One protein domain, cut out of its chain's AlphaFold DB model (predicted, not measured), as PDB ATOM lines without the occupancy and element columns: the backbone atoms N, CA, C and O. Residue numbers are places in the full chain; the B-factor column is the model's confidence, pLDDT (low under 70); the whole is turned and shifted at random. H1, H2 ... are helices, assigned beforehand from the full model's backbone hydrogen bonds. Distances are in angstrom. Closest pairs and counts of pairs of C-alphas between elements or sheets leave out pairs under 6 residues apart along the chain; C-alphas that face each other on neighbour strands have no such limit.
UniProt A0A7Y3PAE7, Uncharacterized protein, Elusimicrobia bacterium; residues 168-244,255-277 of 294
ATOM      1  N   THR A 168     156.889 -88.586 240.212       93.19
ATOM      2  CA  THR A 168     155.865 -89.568 239.806       93.19
ATOM      3  C   THR A 168     154.934 -89.009 238.725       93.19
ATOM      4  O   THR A 168     154.580 -89.726 237.793       93.19
ATOM      5  N   ILE A 169     154.566 -87.720 238.793       95.62
ATOM      6  CA  ILE A 169     153.735 -87.077 237.755       95.62
ATOM      7  C   ILE A 169     154.518 -86.940 236.439       95.62
ATOM      8  O   ILE A 169     153.949 -87.127 235.364       95.62
ATOM      9  N   ARG A 170     155.817 -86.619 236.501       95.62
ATOM     10  CA  ARG A 170     156.688 -86.494 235.319       95.62
ATOM     11  C   ARG A 170     156.917 -87.842 234.637       95.62
ATOM     12  O   ARG A 170     156.793 -87.937 233.416       95.62
ATOM     13  N   GLU A 171     157.190 -88.892 235.406       92.88
ATOM     14  CA  GLU A 171     157.283 -90.270 234.905       92.88
ATOM     15  C   GLU A 171     155.989 -90.675 234.187       92.88
ATOM     16  O   GLU A 171     156.020 -91.184 233.061       92.88
ATOM     17  N   GLU A 172     154.839 -90.371 234.786       92.00
ATOM     18  CA  GLU A 172     153.538 -90.641 234.183       92.00
ATOM     19  C   GLU A 172     153.304 -89.827 232.897       92.00
ATOM     20  O   GLU A 172     152.849 -90.368 231.885       92.00
ATOM     21  N   LEU A 173     153.681 -88.544 232.890       95.31
ATOM     22  CA  LEU A 173     153.618 -87.663 231.721       95.31
ATOM     23  C   LEU A 173     154.443 -88.220 230.551       95.31
ATOM     24  O   LEU A 173     153.961 -88.273 229.414       95.31
ATOM     25  N   HIS A 174     155.669 -88.667 230.817       93.56
ATOM     26  CA  HIS A 174     156.532 -89.261 229.797       93.56
ATOM     27  C   HIS A 174     156.010 -90.613 229.301       93.56
ATOM     28  O   HIS A 174     156.120 -90.903 228.108       93.56
ATOM     29  N   SER A 175     155.368 -91.392 230.168       88.50
ATOM     30  CA  SER A 175     154.690 -92.642 229.789       88.50
ATOM     31  C   SER A 175     153.494 -92.387 228.887       88.50
ATOM     32  O   SER A 175     153.309 -93.038 227.861       88.50
ATOM     33  N   ALA A 176     152.682 -91.386 229.229       90.81
ATOM     34  CA  ALA A 176     151.579 -90.964 228.384       90.81
ATOM     35  C   ALA A 176     152.089 -90.537 226.998       90.81
ATOM     36  O   ALA A 176     151.440 -90.821 225.989       90.81
ATOM     37  N   ALA A 177     153.256 -89.890 226.933       92.06
ATOM     38  CA  ALA A 177     153.890 -89.499 225.679       92.06
ATOM     39  C   ALA A 177     154.408 -90.700 224.875       92.06
ATOM     40  O   ALA A 177     154.119 -90.782 223.679       92.06
ATOM     41  N   SER A 178     155.110 -91.649 225.508       88.38
ATOM     42  CA  SER A 178     155.627 -92.849 224.827       88.38
ATOM     43  C   SER A 178     154.502 -93.715 224.252       88.38
ATOM     44  O   SER A 178     154.635 -94.260 223.157       88.38
ATOM     45  N   LEU A 179     153.355 -93.757 224.935       85.00
ATOM     46  CA  LEU A 179     152.152 -94.476 224.513       85.00
ATOM     47  C   LEU A 179     151.271 -93.686 223.522       85.00
ATOM     48  O   LEU A 179     150.181 -94.142 223.163       85.00
ATOM     49  N   GLY A 180     151.682 -92.482 223.103       89.31
ATOM     50  CA  GLY A 180     150.898 -91.624 222.203       89.31
ATOM     51  C   GLY A 180     149.541 -91.201 222.787       89.31
ATOM     52  O   GLY A 180     148.575 -90.955 222.057       89.31
ATOM     53  N   ARG A 181     149.433 -91.173 224.120       89.69
ATOM     54  CA  ARG A 181     148.225 -90.807 224.870       89.69
ATOM     55  C   ARG A 181     148.147 -89.320 225.189       89.69
ATOM     56  O   ARG A 181     147.073 -88.855 225.560       89.69
ATOM     57  N   ILE A 182     149.225 -88.577 225.007       92.69
ATOM     58  CA  ILE A 182     149.267 -87.121 225.139       92.69
ATOM     59  C   ILE A 182     149.892 -86.509 223.879       92.69
ATOM     60  O   ILE A 182     150.374 -87.241 223.016       92.69
ATOM     61  N   GLY A 183     149.793 -85.187 223.752       90.06
ATOM     62  CA  GLY A 183     150.205 -84.401 222.595       90.06
ATOM     63  C   GLY A 183     151.663 -84.549 222.166       90.06
ATOM     64  O   GLY A 183     152.410 -85.409 222.621       90.06
ATOM     65  N   ASP A 184     152.070 -83.685 221.242       92.25
ATOM     66  CA  ASP A 184     153.425 -83.716 220.700       92.25
ATOM     67  C   ASP A 184     154.523 -83.448 221.754       92.25
ATOM     68  O   ASP A 184     154.283 -83.012 222.884       92.25
ATOM     69  N   LYS A 185     155.778 -83.683 221.348       94.62
ATOM     70  CA  LYS A 185     156.963 -83.482 222.193       94.62
ATOM     71  C   LYS A 185     157.066 -82.057 222.747       94.62
ATOM     72  O   LYS A 185     157.597 -81.881 223.840       94.62
ATOM     73  N   LYS A 186     156.592 -81.047 222.008       94.56
ATOM     74  CA  LYS A 186     156.637 -79.654 222.463       94.56
ATOM     75  C   LYS A 186     155.669 -79.456 223.625       94.56
ATOM     76  O   LYS A 186     156.073 -78.911 224.643       94.56
ATOM     77  N   PHE A 187     154.436 -79.943 223.503       94.94
ATOM     78  CA  PHE A 187     153.453 -79.881 224.582       94.94
ATOM     79  C   PHE A 187     153.910 -80.654 225.825       94.94
ATOM     80  O   PHE A 187     153.801 -80.148 226.937       94.94
ATOM     81  N   VAL A 188     154.474 -81.849 225.640       96.12
ATOM     82  CA  VAL A 188     155.043 -82.635 226.746       96.12
ATOM     83  C   VAL A 188     156.185 -81.882 227.432       96.12
ATOM     84  O   VAL A 188     156.217 -81.835 228.655       96.12
ATOM     85  N   GLY A 189     157.078 -81.245 226.665       96.69
ATOM     86  CA  GLY A 189     158.156 -80.418 227.217       96.69
ATOM     87  C   GLY A 189     157.640 -79.218 228.012       96.69
ATOM     88  O   GLY A 189     158.117 -78.970 229.110       96.69
ATOM     89  N   GLU A 190     156.611 -78.525 227.512       96.12
ATOM     90  CA  GLU A 190     155.965 -77.421 228.238       96.12
ATOM     91  C   GLU A 190     155.376 -77.886 229.585       96.12
ATOM     92  O   GLU A 190     155.505 -77.188 230.590       96.12
ATOM     93  N   LEU A 191     154.739 -79.063 229.623       96.88
ATOM     94  CA  LEU A 191     154.204 -79.638 230.860       96.88
ATOM     95  C   LEU A 191     155.315 -80.069 231.830       96.88
ATOM     96  O   LEU A 191     155.196 -79.815 233.031       96.88
ATOM     97  N   ASP A 192     156.384 -80.684 231.321       97.62
ATOM     98  CA  ASP A 192     157.536 -81.099 232.128       97.62
ATOM     99  C   ASP A 192     158.243 -79.889 232.755       97.62
ATOM    100  O   ASP A 192     158.525 -79.885 233.953       97.62
ATOM    101  N   ASP A 193     158.421 -78.809 231.987       97.12
ATOM    102  CA  ASP A 193     158.999 -77.552 232.470       97.12
ATOM    103  C   ASP A 193     158.177 -76.951 233.624       97.12
ATOM    104  O   ASP A 193     158.747 -76.462 234.605       97.12
ATOM    105  N   ILE A 194     156.839 -77.002 233.549       96.50
ATOM    106  CA  ILE A 194     155.956 -76.536 234.633       96.50
ATOM    107  C   ILE A 194     156.183 -77.359 235.910       96.50
ATOM    108  O   ILE A 194     156.283 -76.787 237.004       96.50
ATOM    109  N   LEU A 195     156.278 -78.688 235.785       96.56
ATOM    110  CA  LEU A 195     156.515 -79.588 236.916       96.56
ATOM    111  C   LEU A 195     157.907 -79.356 237.523       96.56
ATOM    112  O   LEU A 195     158.009 -79.121 238.729       96.56
ATOM    113  N   ALA A 196     158.954 -79.299 236.698       96.44
ATOM    114  CA  ALA A 196     160.331 -79.062 237.133       96.44
ATOM    115  C   ALA A 196     160.504 -77.705 237.844       96.44
ATOM    116  O   ALA A 196     161.204 -77.597 238.857       96.44
ATOM    117  N   GLN A 197     159.834 -76.650 237.362       94.62
ATOM    118  CA  GLN A 197     159.817 -75.349 238.041       94.62
ATOM    119  C   GLN A 197     159.103 -75.419 239.396       94.62
ATOM    120  O   GLN A 197     159.539 -74.773 240.355       94.62
ATOM    121  N   GLY A 198     158.000 -76.174 239.484       93.75
ATOM    122  CA  GLY A 198     157.274 -76.401 240.735       93.75
ATOM    123  C   GLY A 198     158.151 -77.080 241.784       93.75
ATOM    124  O   GLY A 198     158.278 -76.569 242.898       93.75
ATOM    125  N   GLU A 199     158.829 -78.151 241.385       94.88
ATOM    126  CA  GLU A 199     159.753 -78.907 242.227       94.88
ATOM    127  C   GLU A 199     160.947 -78.058 242.694       94.88
ATOM    128  O   GLU A 199     161.203 -77.944 243.894       94.88
ATOM    129  N   THR A 200     161.628 -77.378 241.763       92.81
ATOM    130  CA  THR A 200     162.773 -76.495 242.066       92.81
ATOM    131  C   THR A 200     162.398 -75.408 243.076       92.81
ATOM    132  O   THR A 200     163.210 -74.991 243.905       92.81
ATOM    133  N   THR A 201     161.159 -74.921 243.011       90.19
ATOM    134  CA  THR A 201     160.680 -73.869 243.910       90.19
ATOM    135  C   THR A 201     160.379 -74.385 245.319       90.19
ATOM    136  O   THR A 201     160.503 -73.616 246.273       90.19
ATOM    137  N   LEU A 202     160.024 -75.665 245.470       88.06
ATOM    138  CA  LEU A 202     159.915 -76.302 246.785       88.06
ATOM    139  C   LEU A 202     161.297 -76.560 247.385       88.06
ATOM    140  O   LEU A 202     161.575 -76.096 248.486       88.06
ATOM    141  N   THR A 203     162.185 -77.219 246.638       86.12
ATOM    142  CA  THR A 203     163.491 -77.674 247.150       86.12
ATOM    143  C   THR A 203     164.435 -76.526 247.502       86.12
ATOM    144  O   THR A 203     165.124 -76.575 248.522       86.12
ATOM    145  N   ARG A 204     164.450 -75.439 246.713       76.88
ATOM    146  CA  ARG A 204     165.305 -74.265 246.982       76.88
ATOM    147  C   ARG A 204     165.009 -73.608 248.339       76.88
ATOM    148  O   ARG A 204     165.887 -72.942 248.889       76.88
ATOM    149  N   ASN A 205     163.812 -73.794 248.885       63.38
ATOM    150  CA  ASN A 205     163.425 -73.176 250.148       63.38
ATOM    151  C   ASN A 205     163.813 -73.995 251.385       63.38
ATOM    152  O   ASN A 205     163.893 -73.412 252.466       63.38
ATOM    153  N   ASP A 206     164.146 -75.278 251.224       62.69
ATOM    154  CA  ASP A 206     164.552 -76.152 252.332       62.69
ATOM    155  C   ASP A 206     166.031 -75.971 252.734       62.69
ATOM    156  O   ASP A 206     166.408 -76.237 253.871       62.69
ATOM    157  N   TRP A 207     166.894 -75.469 251.840       52.97
ATOM    158  CA  TRP A 207     168.359 -75.489 252.024       52.97
ATOM    159  C   TRP A 207     168.942 -74.400 252.948       52.97
ATOM    160  O   TRP A 207     170.148 -74.180 253.031       52.97
ATOM    161  N   ASN A 208     168.100 -73.650 253.637       59.12
ATOM    162  CA  ASN A 208     168.454 -72.302 254.025       59.12
ATOM    163  C   ASN A 208     168.159 -72.195 255.549       59.12
ATOM    164  O   ASN A 208     167.002 -72.190 255.957       59.12
ATOM    165  N   HIS A 209     169.175 -72.064 256.431       57.47
ATOM    166  CA  HIS A 209     169.114 -72.446 257.877       57.47
ATOM    167  C   HIS A 209     168.721 -71.428 259.005       57.47
ATOM    168  O   HIS A 209     168.311 -71.850 260.080       57.47
ATOM    169  N   ASP A 210     168.807 -70.115 258.809       70.25
ATOM    170  CA  ASP A 210     168.292 -69.019 259.659       70.25
ATOM    171  C   ASP A 210     166.753 -68.848 259.746       70.25
ATOM    172  O   ASP A 210     166.010 -69.020 258.777       70.25
ATOM    173  N   SER A 211     166.292 -68.391 260.913       55.56
ATOM    174  CA  SER A 211     164.906 -68.297 261.406       55.56
ATOM    175  C   SER A 211     164.004 -67.197 260.811       55.56
ATOM    176  O   SER A 211     162.823 -67.139 261.150       55.56
ATOM    177  N   ALA A 212     164.470 -66.379 259.860       58.75
ATOM    178  CA  ALA A 212     163.632 -65.402 259.137       58.75
ATOM    179  C   ALA A 212     162.630 -66.041 258.128       58.75
ATOM    180  O   ALA A 212     162.038 -65.347 257.304       58.75
ATOM    181  N   ARG A 213     162.430 -67.370 258.178       57.72
ATOM    182  CA  ARG A 213     162.072 -68.216 257.021       57.72
ATOM    183  C   ARG A 213     160.708 -68.888 256.987       57.72
ATOM    184  O   ARG A 213     160.392 -69.539 255.992       57.72
ATOM    185  N   ALA A 214     159.857 -68.690 257.989       62.59
ATOM    186  CA  ALA A 214     158.471 -69.155 257.878       62.59
ATOM    187  C   ALA A 214     157.760 -68.518 256.660       62.59
ATOM    188  O   ALA A 214     156.990 -69.179 255.962       62.59
ATOM    189  N   ASN A 215     158.091 -67.257 256.354       68.44
ATOM    190  CA  ASN A 215     157.530 -66.536 255.213       68.44
ATOM    191  C   ASN A 215     158.064 -67.065 253.865       68.44
ATOM    192  O   ASN A 215     157.270 -67.254 252.942       68.44
ATOM    193  N   ASP A 216     159.354 -67.401 253.755       74.75
ATOM    194  CA  ASP A 216     159.953 -67.902 252.506       74.75
ATOM    195  C   ASP A 216     159.473 -69.313 252.148       74.75
ATOM    196  O   ASP A 216     159.075 -69.554 251.005       74.75
ATOM    197  N   ALA A 217     159.410 -70.233 253.118       78.06
ATOM    198  CA  ALA A 217     158.873 -71.578 252.894       78.06
ATOM    199  C   ALA A 217     157.416 -71.526 252.398       78.06
ATOM    200  O   ALA A 217     157.043 -72.219 251.446       78.06
ATOM    201  N   SER A 218     156.607 -70.625 252.972       84.44
ATOM    202  CA  SER A 218     155.234 -70.399 252.514       84.44
ATOM    203  C   SER A 218     155.180 -69.901 251.062       84.44
ATOM    204  O   SER A 218     154.348 -70.380 250.288       84.44
ATOM    205  N   LEU A 219     156.100 -69.015 250.659       87.19
ATOM    206  CA  LEU A 219     156.167 -68.461 249.307       87.19
ATOM    207  C   LEU A 219     156.534 -69.526 248.264       87.19
ATOM    208  O   LEU A 219     155.918 -69.565 247.197       87.19
ATOM    209  N   GLY A 220     157.496 -70.404 248.564       88.31
ATOM    210  CA  GLY A 220     157.862 -71.506 247.661       88.31
ATOM    211  C   GLY A 220     156.718 -72.475 247.452       88.31
ATOM    212  O   GLY A 220     156.349 -72.775 246.319       88.31
ATOM    213  N   ARG A 221     156.065 -72.864 248.549       90.62
ATOM    214  CA  ARG A 221     154.856 -73.686 248.499       90.62
ATOM    215  C   ARG A 221     153.750 -73.032 247.670       90.62
ATOM    216  O   ARG A 221     153.150 -73.695 246.830       90.62
ATOM    217  N   HIS A 222     153.499 -71.732 247.842       91.38
ATOM    218  CA  HIS A 222     152.503 -71.012 247.041       91.38
ATOM    219  C   HIS A 222     152.825 -71.012 245.541       91.38
ATOM    220  O   HIS A 222     151.920 -71.207 244.729       91.38
ATOM    221  N   ARG A 223     154.094 -70.835 245.165       92.31
ATOM    222  CA  ARG A 223     154.535 -70.890 243.762       92.31
ATOM    223  C   ARG A 223     154.446 -72.301 243.180       92.31
ATOM    224  O   ARG A 223     153.948 -72.460 242.071       92.31
ATOM    225  N   ALA A 224     154.838 -73.321 243.938       91.88
ATOM    226  CA  ALA A 224     154.703 -74.715 243.520       91.88
ATOM    227  C   ALA A 224     153.234 -75.106 243.293       91.88
ATOM    228  O   ALA A 224     152.899 -75.706 242.275       91.88
ATOM    229  N   LEU A 225     152.339 -74.670 244.185       93.12
ATOM    230  CA  LEU A 225     150.892 -74.817 244.010       93.12
ATOM    231  C   LEU A 225     150.375 -74.079 242.766       93.12
ATOM    232  O   LEU A 225     149.482 -74.585 242.089       93.12
ATOM    233  N   ALA A 226     150.909 -72.894 242.452       93.88
ATOM    234  CA  ALA A 226     150.548 -72.172 241.233       93.88
ATOM    235  C   ALA A 226     150.975 -72.939 239.969       93.88
ATOM    236  O   ALA A 226     150.172 -73.068 239.045       93.88
ATOM    237  N   ASN A 227     152.177 -73.522 239.961       94.88
ATOM    238  CA  ASN A 227     152.660 -74.346 238.851       94.88
ATOM    239  C   ASN A 227     151.816 -75.614 238.674       94.88
ATOM    240  O   ASN A 227     151.364 -75.886 237.566       94.88
ATOM    241  N   LEU A 228     151.499 -76.337 239.756       93.75
ATOM    242  CA  LEU A 228     150.620 -77.515 239.688       93.75
ATOM    243  C   LEU A 228     149.222 -77.175 239.154       93.75
ATOM    244  O   LEU A 228     148.658 -77.933 238.369       93.75
ATOM    245  N   ARG A 229     148.667 -76.014 239.516       94.19
ATOM    246  CA  ARG A 229     147.391 -75.540 238.950       94.19
ATOM    247  C   ARG A 229     147.511 -75.194 237.466       94.19
ATOM    248  O   ARG A 229     146.603 -75.507 236.701       94.19
ATOM    249  N   GLY A 230     148.626 -74.593 237.049       93.56
ATOM    250  CA  GLY A 230     148.926 -74.345 235.635       93.56
ATOM    251  C   GLY A 230     149.046 -75.639 234.823       93.56
ATOM    252  O   GLY A 230     148.514 -75.722 233.713       93.56
ATOM    253  N   PHE A 231     149.670 -76.667 235.404       95.94
ATOM    254  CA  PHE A 231     149.727 -78.015 234.841       95.94
ATOM    255  C   PHE A 231     148.321 -78.616 234.689       95.94
ATOM    256  O   PHE A 231     147.937 -78.983 233.579       95.94
ATOM    257  N   VAL A 232     147.519 -78.622 235.763       95.38
ATOM    258  CA  VAL A 232     146.121 -79.102 235.762       95.38
ATOM    259  C   VAL A 232     145.302 -78.431 234.659       95.38
ATOM    260  O   VAL A 232     144.723 -79.116 233.817       95.38
ATOM    261  N   ALA A 233     145.321 -77.097 234.592       94.62
ATOM    262  CA  ALA A 233     144.583 -76.351 233.577       94.62
ATOM    263  C   ALA A 233     145.035 -76.703 232.148       94.62
ATOM    264  O   ALA A 233     144.215 -76.798 231.231       94.62
ATOM    265  N   SER A 234     146.336 -76.922 231.945       94.19
ATOM    266  CA  SER A 234     146.890 -77.300 230.640       94.19
ATOM    267  C   SER A 234     146.432 -78.696 230.206       94.19
ATOM    268  O   SER A 234     146.022 -78.869 229.055       94.19
ATOM    269  N   VAL A 235     146.426 -79.669 231.125       93.31
ATOM    270  CA  VAL A 235     145.938 -81.035 230.869       93.31
ATOM    271  C   VAL A 235     144.428 -81.046 230.607       93.31
ATOM    272  O   VAL A 235     143.985 -81.673 229.645       93.31
ATOM    273  N   GLU A 236     143.629 -80.307 231.379       93.94
ATOM    274  CA  GLU A 236     142.176 -80.200 231.168       93.94
ATOM    275  C   GLU A 236     141.822 -79.585 229.809       93.94
ATOM    276  O   GLU A 236     140.934 -80.073 229.105       93.94
ATOM    277  N   ASN A 237     142.526 -78.522 229.411       91.81
ATOM    278  CA  ASN A 237     142.332 -77.899 228.103       91.81
ATOM    279  C   ASN A 237     142.694 -78.863 226.962       91.81
ATOM    280  O   ASN A 237     141.980 -78.929 225.958       91.81
ATOM    281  N   ALA A 238     143.756 -79.653 227.132       90.69
ATOM    282  CA  ALA A 238     144.156 -80.677 226.172       90.69
ATOM    283  C   ALA A 238     143.182 -81.872 226.126       90.69
ATOM    284  O   ALA A 238     142.977 -82.453 225.062       90.69
ATOM    285  N   ALA A 239     142.537 -82.230 227.239       91.25
ATOM    286  CA  ALA A 239     141.499 -83.261 227.261       91.25
ATOM    287  C   ALA A 239     140.235 -82.817 226.496       91.25
ATOM    288  O   ALA A 239     139.624 -83.606 225.772       91.25
ATOM    289  N   LYS A 240     139.878 -81.528 226.592       89.88
ATOM    290  CA  LYS A 240     138.728 -80.927 225.889       89.88
ATOM    291  C   LYS A 240     138.943 -80.785 224.376       89.88
ATOM    292  O   LYS A 240     137.970 -80.784 223.632       89.88
ATOM    293  N   SER A 241     140.184 -80.683 223.892       83.19
ATOM    294  CA  SER A 241     140.460 -80.453 222.461       83.19
ATOM    295  C   SER A 241     140.101 -81.650 221.563       83.19
ATOM    296  O   SER A 241     139.796 -81.471 220.381       83.19
ATOM    297  N   LYS A 242     140.075 -82.874 222.111       67.56
ATOM    298  CA  LYS A 242     139.866 -84.120 221.352       67.56
ATOM    299  C   LYS A 242     138.405 -84.378 220.954       67.56
ATOM    300  O   LYS A 242     138.161 -85.134 220.018       67.56
ATOM    301  N   THR A 243     137.434 -83.744 221.611       61.06
ATOM    302  CA  THR A 243     136.001 -83.952 221.330       61.06
ATOM    303  C   THR A 243     135.476 -83.112 220.157       61.06
ATOM    304  O   THR A 243     134.336 -83.300 219.742       61.06
ATOM    305  N   GLY A 244     136.288 -82.204 219.594       50.97
ATOM    306  CA  GLY A 244     135.793 -81.140 218.716       50.97
ATOM    307  C   GLY A 244     135.828 -81.374 217.200       50.97
ATOM    308  O   GLY A 244     134.919 -80.907 216.520       50.97
ATOM    309  N   ARG A 255     148.173 -80.329 220.845       90.25
ATOM    310  CA  ARG A 255     147.918 -80.347 222.293       90.25
ATOM    311  C   ARG A 255     146.655 -81.173 222.568       90.25
ATOM    312  O   ARG A 255     145.538 -80.660 222.473       90.25
ATOM    313  N   PHE A 256     146.823 -82.458 222.861       91.38
ATOM    314  CA  PHE A 256     145.735 -83.347 223.276       91.38
ATOM    315  C   PHE A 256     146.141 -84.176 224.492       91.38
ATOM    316  O   PHE A 256     147.326 -84.373 224.749       91.38
ATOM    317  N   ALA A 257     145.153 -84.692 225.214       90.31
ATOM    318  CA  ALA A 257     145.323 -85.753 226.197       90.31
ATOM    319  C   ALA A 257     144.189 -86.772 226.017       90.31
ATOM    320  O   ALA A 257     143.039 -86.401 225.773       90.31
ATOM    321  N   SER A 258     144.499 -88.067 226.065       89.88
ATOM    322  CA  SER A 258     143.478 -89.111 226.138       89.88
ATOM    323  C   SER A 258     142.722 -89.000 227.465       89.88
ATOM    324  O   SER A 258     143.249 -88.455 228.433       89.88
ATOM    325  N   ALA A 259     141.503 -89.544 227.525       89.62
ATOM    326  CA  ALA A 259     140.723 -89.557 228.759       89.62
ATOM    327  C   ALA A 259     141.518 -90.200 229.910       89.62
ATOM    328  O   ALA A 259     141.699 -89.551 230.936       89.62
ATOM    329  N   THR A 260     142.096 -91.390 229.699       85.69
ATOM    330  CA  THR A 260     142.910 -92.084 230.709       85.69
ATOM    331  C   THR A 260     144.111 -91.256 231.171       85.69
ATOM    332  O   THR A 260     144.289 -91.071 232.371       85.69
ATOM    333  N   ALA A 261     144.902 -90.707 230.239       90.00
ATOM    334  CA  ALA A 261     146.080 -89.912 230.594       90.00
ATOM    335  C   ALA A 261     145.687 -88.639 231.352       90.00
ATOM    336  O   ALA A 261     146.294 -88.313 232.364       90.00
ATOM    337  N   SER A 262     144.637 -87.938 230.907       93.62
ATOM    338  CA  SER A 262     144.148 -86.758 231.623       93.62
ATOM    339  C   SER A 262     143.627 -87.104 233.015       93.62
ATOM    340  O   SER A 262     143.983 -86.429 233.969       93.62
ATOM    341  N   GLN A 263     142.833 -88.167 233.159       91.94
ATOM    342  CA  GLN A 263     142.266 -88.565 234.443       91.94
ATOM    343  C   GLN A 263     143.365 -88.890 235.456       91.94
ATOM    344  O   GLN A 263     143.296 -88.415 236.587       91.94
ATOM    345  N   SER A 264     144.373 -89.656 235.038       90.31
ATOM    346  CA  SER A 264     145.473 -90.070 235.906       90.31
ATOM    347  C   SER A 264     146.369 -88.886 236.304       90.31
ATOM    348  O   SER A 264     146.491 -88.586 237.493       90.31
ATOM    349  N   LEU A 265     146.842 -88.091 235.333       94.75
ATOM    350  CA  LEU A 265     147.674 -86.910 235.603       94.75
ATOM    351  C   LEU A 265     146.956 -85.877 236.486       94.75
ATOM    352  O   LEU A 265     147.573 -85.250 237.350       94.75
ATOM    353  N   LEU A 266     145.647 -85.684 236.281       95.06
ATOM    354  CA  LEU A 266     144.844 -84.768 237.092       95.06
ATOM    355  C   LEU A 266     144.613 -85.302 238.507       95.06
ATOM    356  O   LEU A 266     144.671 -84.513 239.451       95.06
ATOM    357  N   ALA A 267     144.358 -86.603 238.673       92.88
ATOM    358  CA  ALA A 267     144.197 -87.220 239.990       92.88
ATOM    359  C   ALA A 267     145.470 -87.064 240.835       92.88
ATOM    360  O   ALA A 267     145.394 -86.687 242.011       92.88
ATOM    361  N   ASP A 268     146.634 -87.257 240.220       94.38
ATOM    362  CA  ASP A 268     147.925 -87.155 240.896       94.38
ATOM    363  C   ASP A 268     148.270 -85.705 241.219       94.38
ATOM    364  O   ASP A 268     148.556 -85.375 242.372       94.38
ATOM    365  N   ALA A 269     148.125 -84.794 240.256       95.31
ATOM    366  CA  ALA A 269     148.343 -83.373 240.507       95.31
ATOM    367  C   ALA A 269     147.403 -82.818 241.596       95.31
ATOM    368  O   ALA A 269     147.848 -82.061 242.463       95.31
ATOM    369  N   LYS A 270     146.118 -83.212 241.606       94.56
ATOM    370  CA  LYS A 270     145.157 -82.824 242.660       94.56
ATOM    371  C   LYS A 270     145.567 -83.398 244.026       94.56
ATOM    372  O   LYS A 270     145.503 -82.676 245.024       94.56
ATOM    373  N   THR A 271     146.043 -84.643 244.062       93.50
ATOM    374  CA  THR A 271     146.562 -85.293 245.278       93.50
ATOM    375  C   THR A 271     147.788 -84.556 245.822       93.50
ATOM    376  O   THR A 271     147.822 -84.218 247.006       93.50
ATOM    377  N   LEU A 272     148.751 -84.213 244.963       95.06
ATOM    378  CA  LEU A 272     149.947 -83.466 245.356       95.06
ATOM    379  C   LEU A 272     149.609 -82.045 245.833       95.06
ATOM    380  O   LEU A 272     150.149 -81.582 246.837       95.06
ATOM    381  N   ILE A 273     148.661 -81.359 245.181       94.19
ATOM    382  CA  ILE A 273     148.138 -80.065 245.654       94.19
ATOM    383  C   ILE A 273     147.610 -80.188 247.089       94.19
ATOM    384  O   ILE A 273     147.927 -79.339 247.926       94.19
ATOM    385  N   GLN A 274     146.835 -81.236 247.385       93.19
ATOM    386  CA  GLN A 274     146.287 -81.475 248.721       93.19
ATOM    387  C   GLN A 274     147.383 -81.796 249.747       93.19
ATOM    388  O   GLN A 274     147.359 -81.249 250.851       93.19
ATOM    389  N   GLN A 275     148.366 -82.625 249.383       91.81
ATOM    390  CA  GLN A 275     149.519 -82.962 250.231       91.81
ATOM    391  C   GLN A 275     150.370 -81.729 250.567       91.81
ATOM    392  O   GLN A 275     150.840 -81.582 251.694       91.81
ATOM    393  N   LEU A 276     150.483 -80.783 249.633       91.62
ATOM    394  CA  LEU A 276     151.125 -79.484 249.847       91.62
ATOM    395  C   LEU A 276     150.232 -78.479 250.608       91.62
ATOM    396  O   LEU A 276     150.567 -77.297 250.700       91.62
ATOM    397  N   GLY A 277     149.089 -78.903 251.156       91.88
ATOM    398  CA  GLY A 277     148.166 -78.057 251.922       91.88
ATOM    399  C   GLY A 277     147.350 -77.075 251.073       91.88
ATOM    400  O   GLY A 277     146.737 -76.148 251.609       91.88
TER     401      GLY A 277
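What this domain is: This is residues 168 to 244 and 255 to 277 of the 294 residues of an uncharacterized protein of Elusimicrobia bacterium (UniProt A0A7Y3PAE7). Four helices lie side by side in a slender up-and-down bundle, each running against the one before it; H2 and H3 form a long hairpin, and the shorter H1 and H4 cover one side of it. The all-helix printed part has 100 residues, with H1, H2, H3 and H4 in chain order and no named strand. It is a rod of 52 by 20 by 17 A, only just compact, close to loose, with a radius of gyration of the C-alphas of 15.0 A.

Where its parts are: H1, residues 168 to 178, starts at C-alpha 168 (155.865, -89.568, 239.806) and spans 15.3 A. H2, residues 185 to 206, spans 31.9 A; H3, residues 214 to 241, 41.3 A. H4, residues 259 to 275, spans 24.1 A and ends at C-alpha 275 (149.519, -82.962, 250.231).

How they stand to each other: H1 touches H2, with residues 185 to 195 of H2 alone, in a hairpin; the closest C-alphas, Arg 170 and Asp 192, are 6.3 A apart. H2 and H3 touch in a hairpin at a shallow tilt of 15 degrees, closest at the C-alphas of Gly 198 and Ala 224, 4.1 A. H4 touches H3, closest at the C-alphas of Val 232 and Leu 266, 6.0 A, and H1, at those of Ala 176 and Ala 261, 6.0 A. H1 and H3 are apart, as are H2 and H4. Every O i to N i+4 pair is within hydrogen-bond range in H1, H3 and H4, and 16 of 18 in H2.

The domain as a whole: Residues 245 to 254 are not printed; C-alphas 244 and 255 are 12.7 A apart across this cut. Confidence is under 70 at residues 205 to 209, 211 to 215 and 242 to 244.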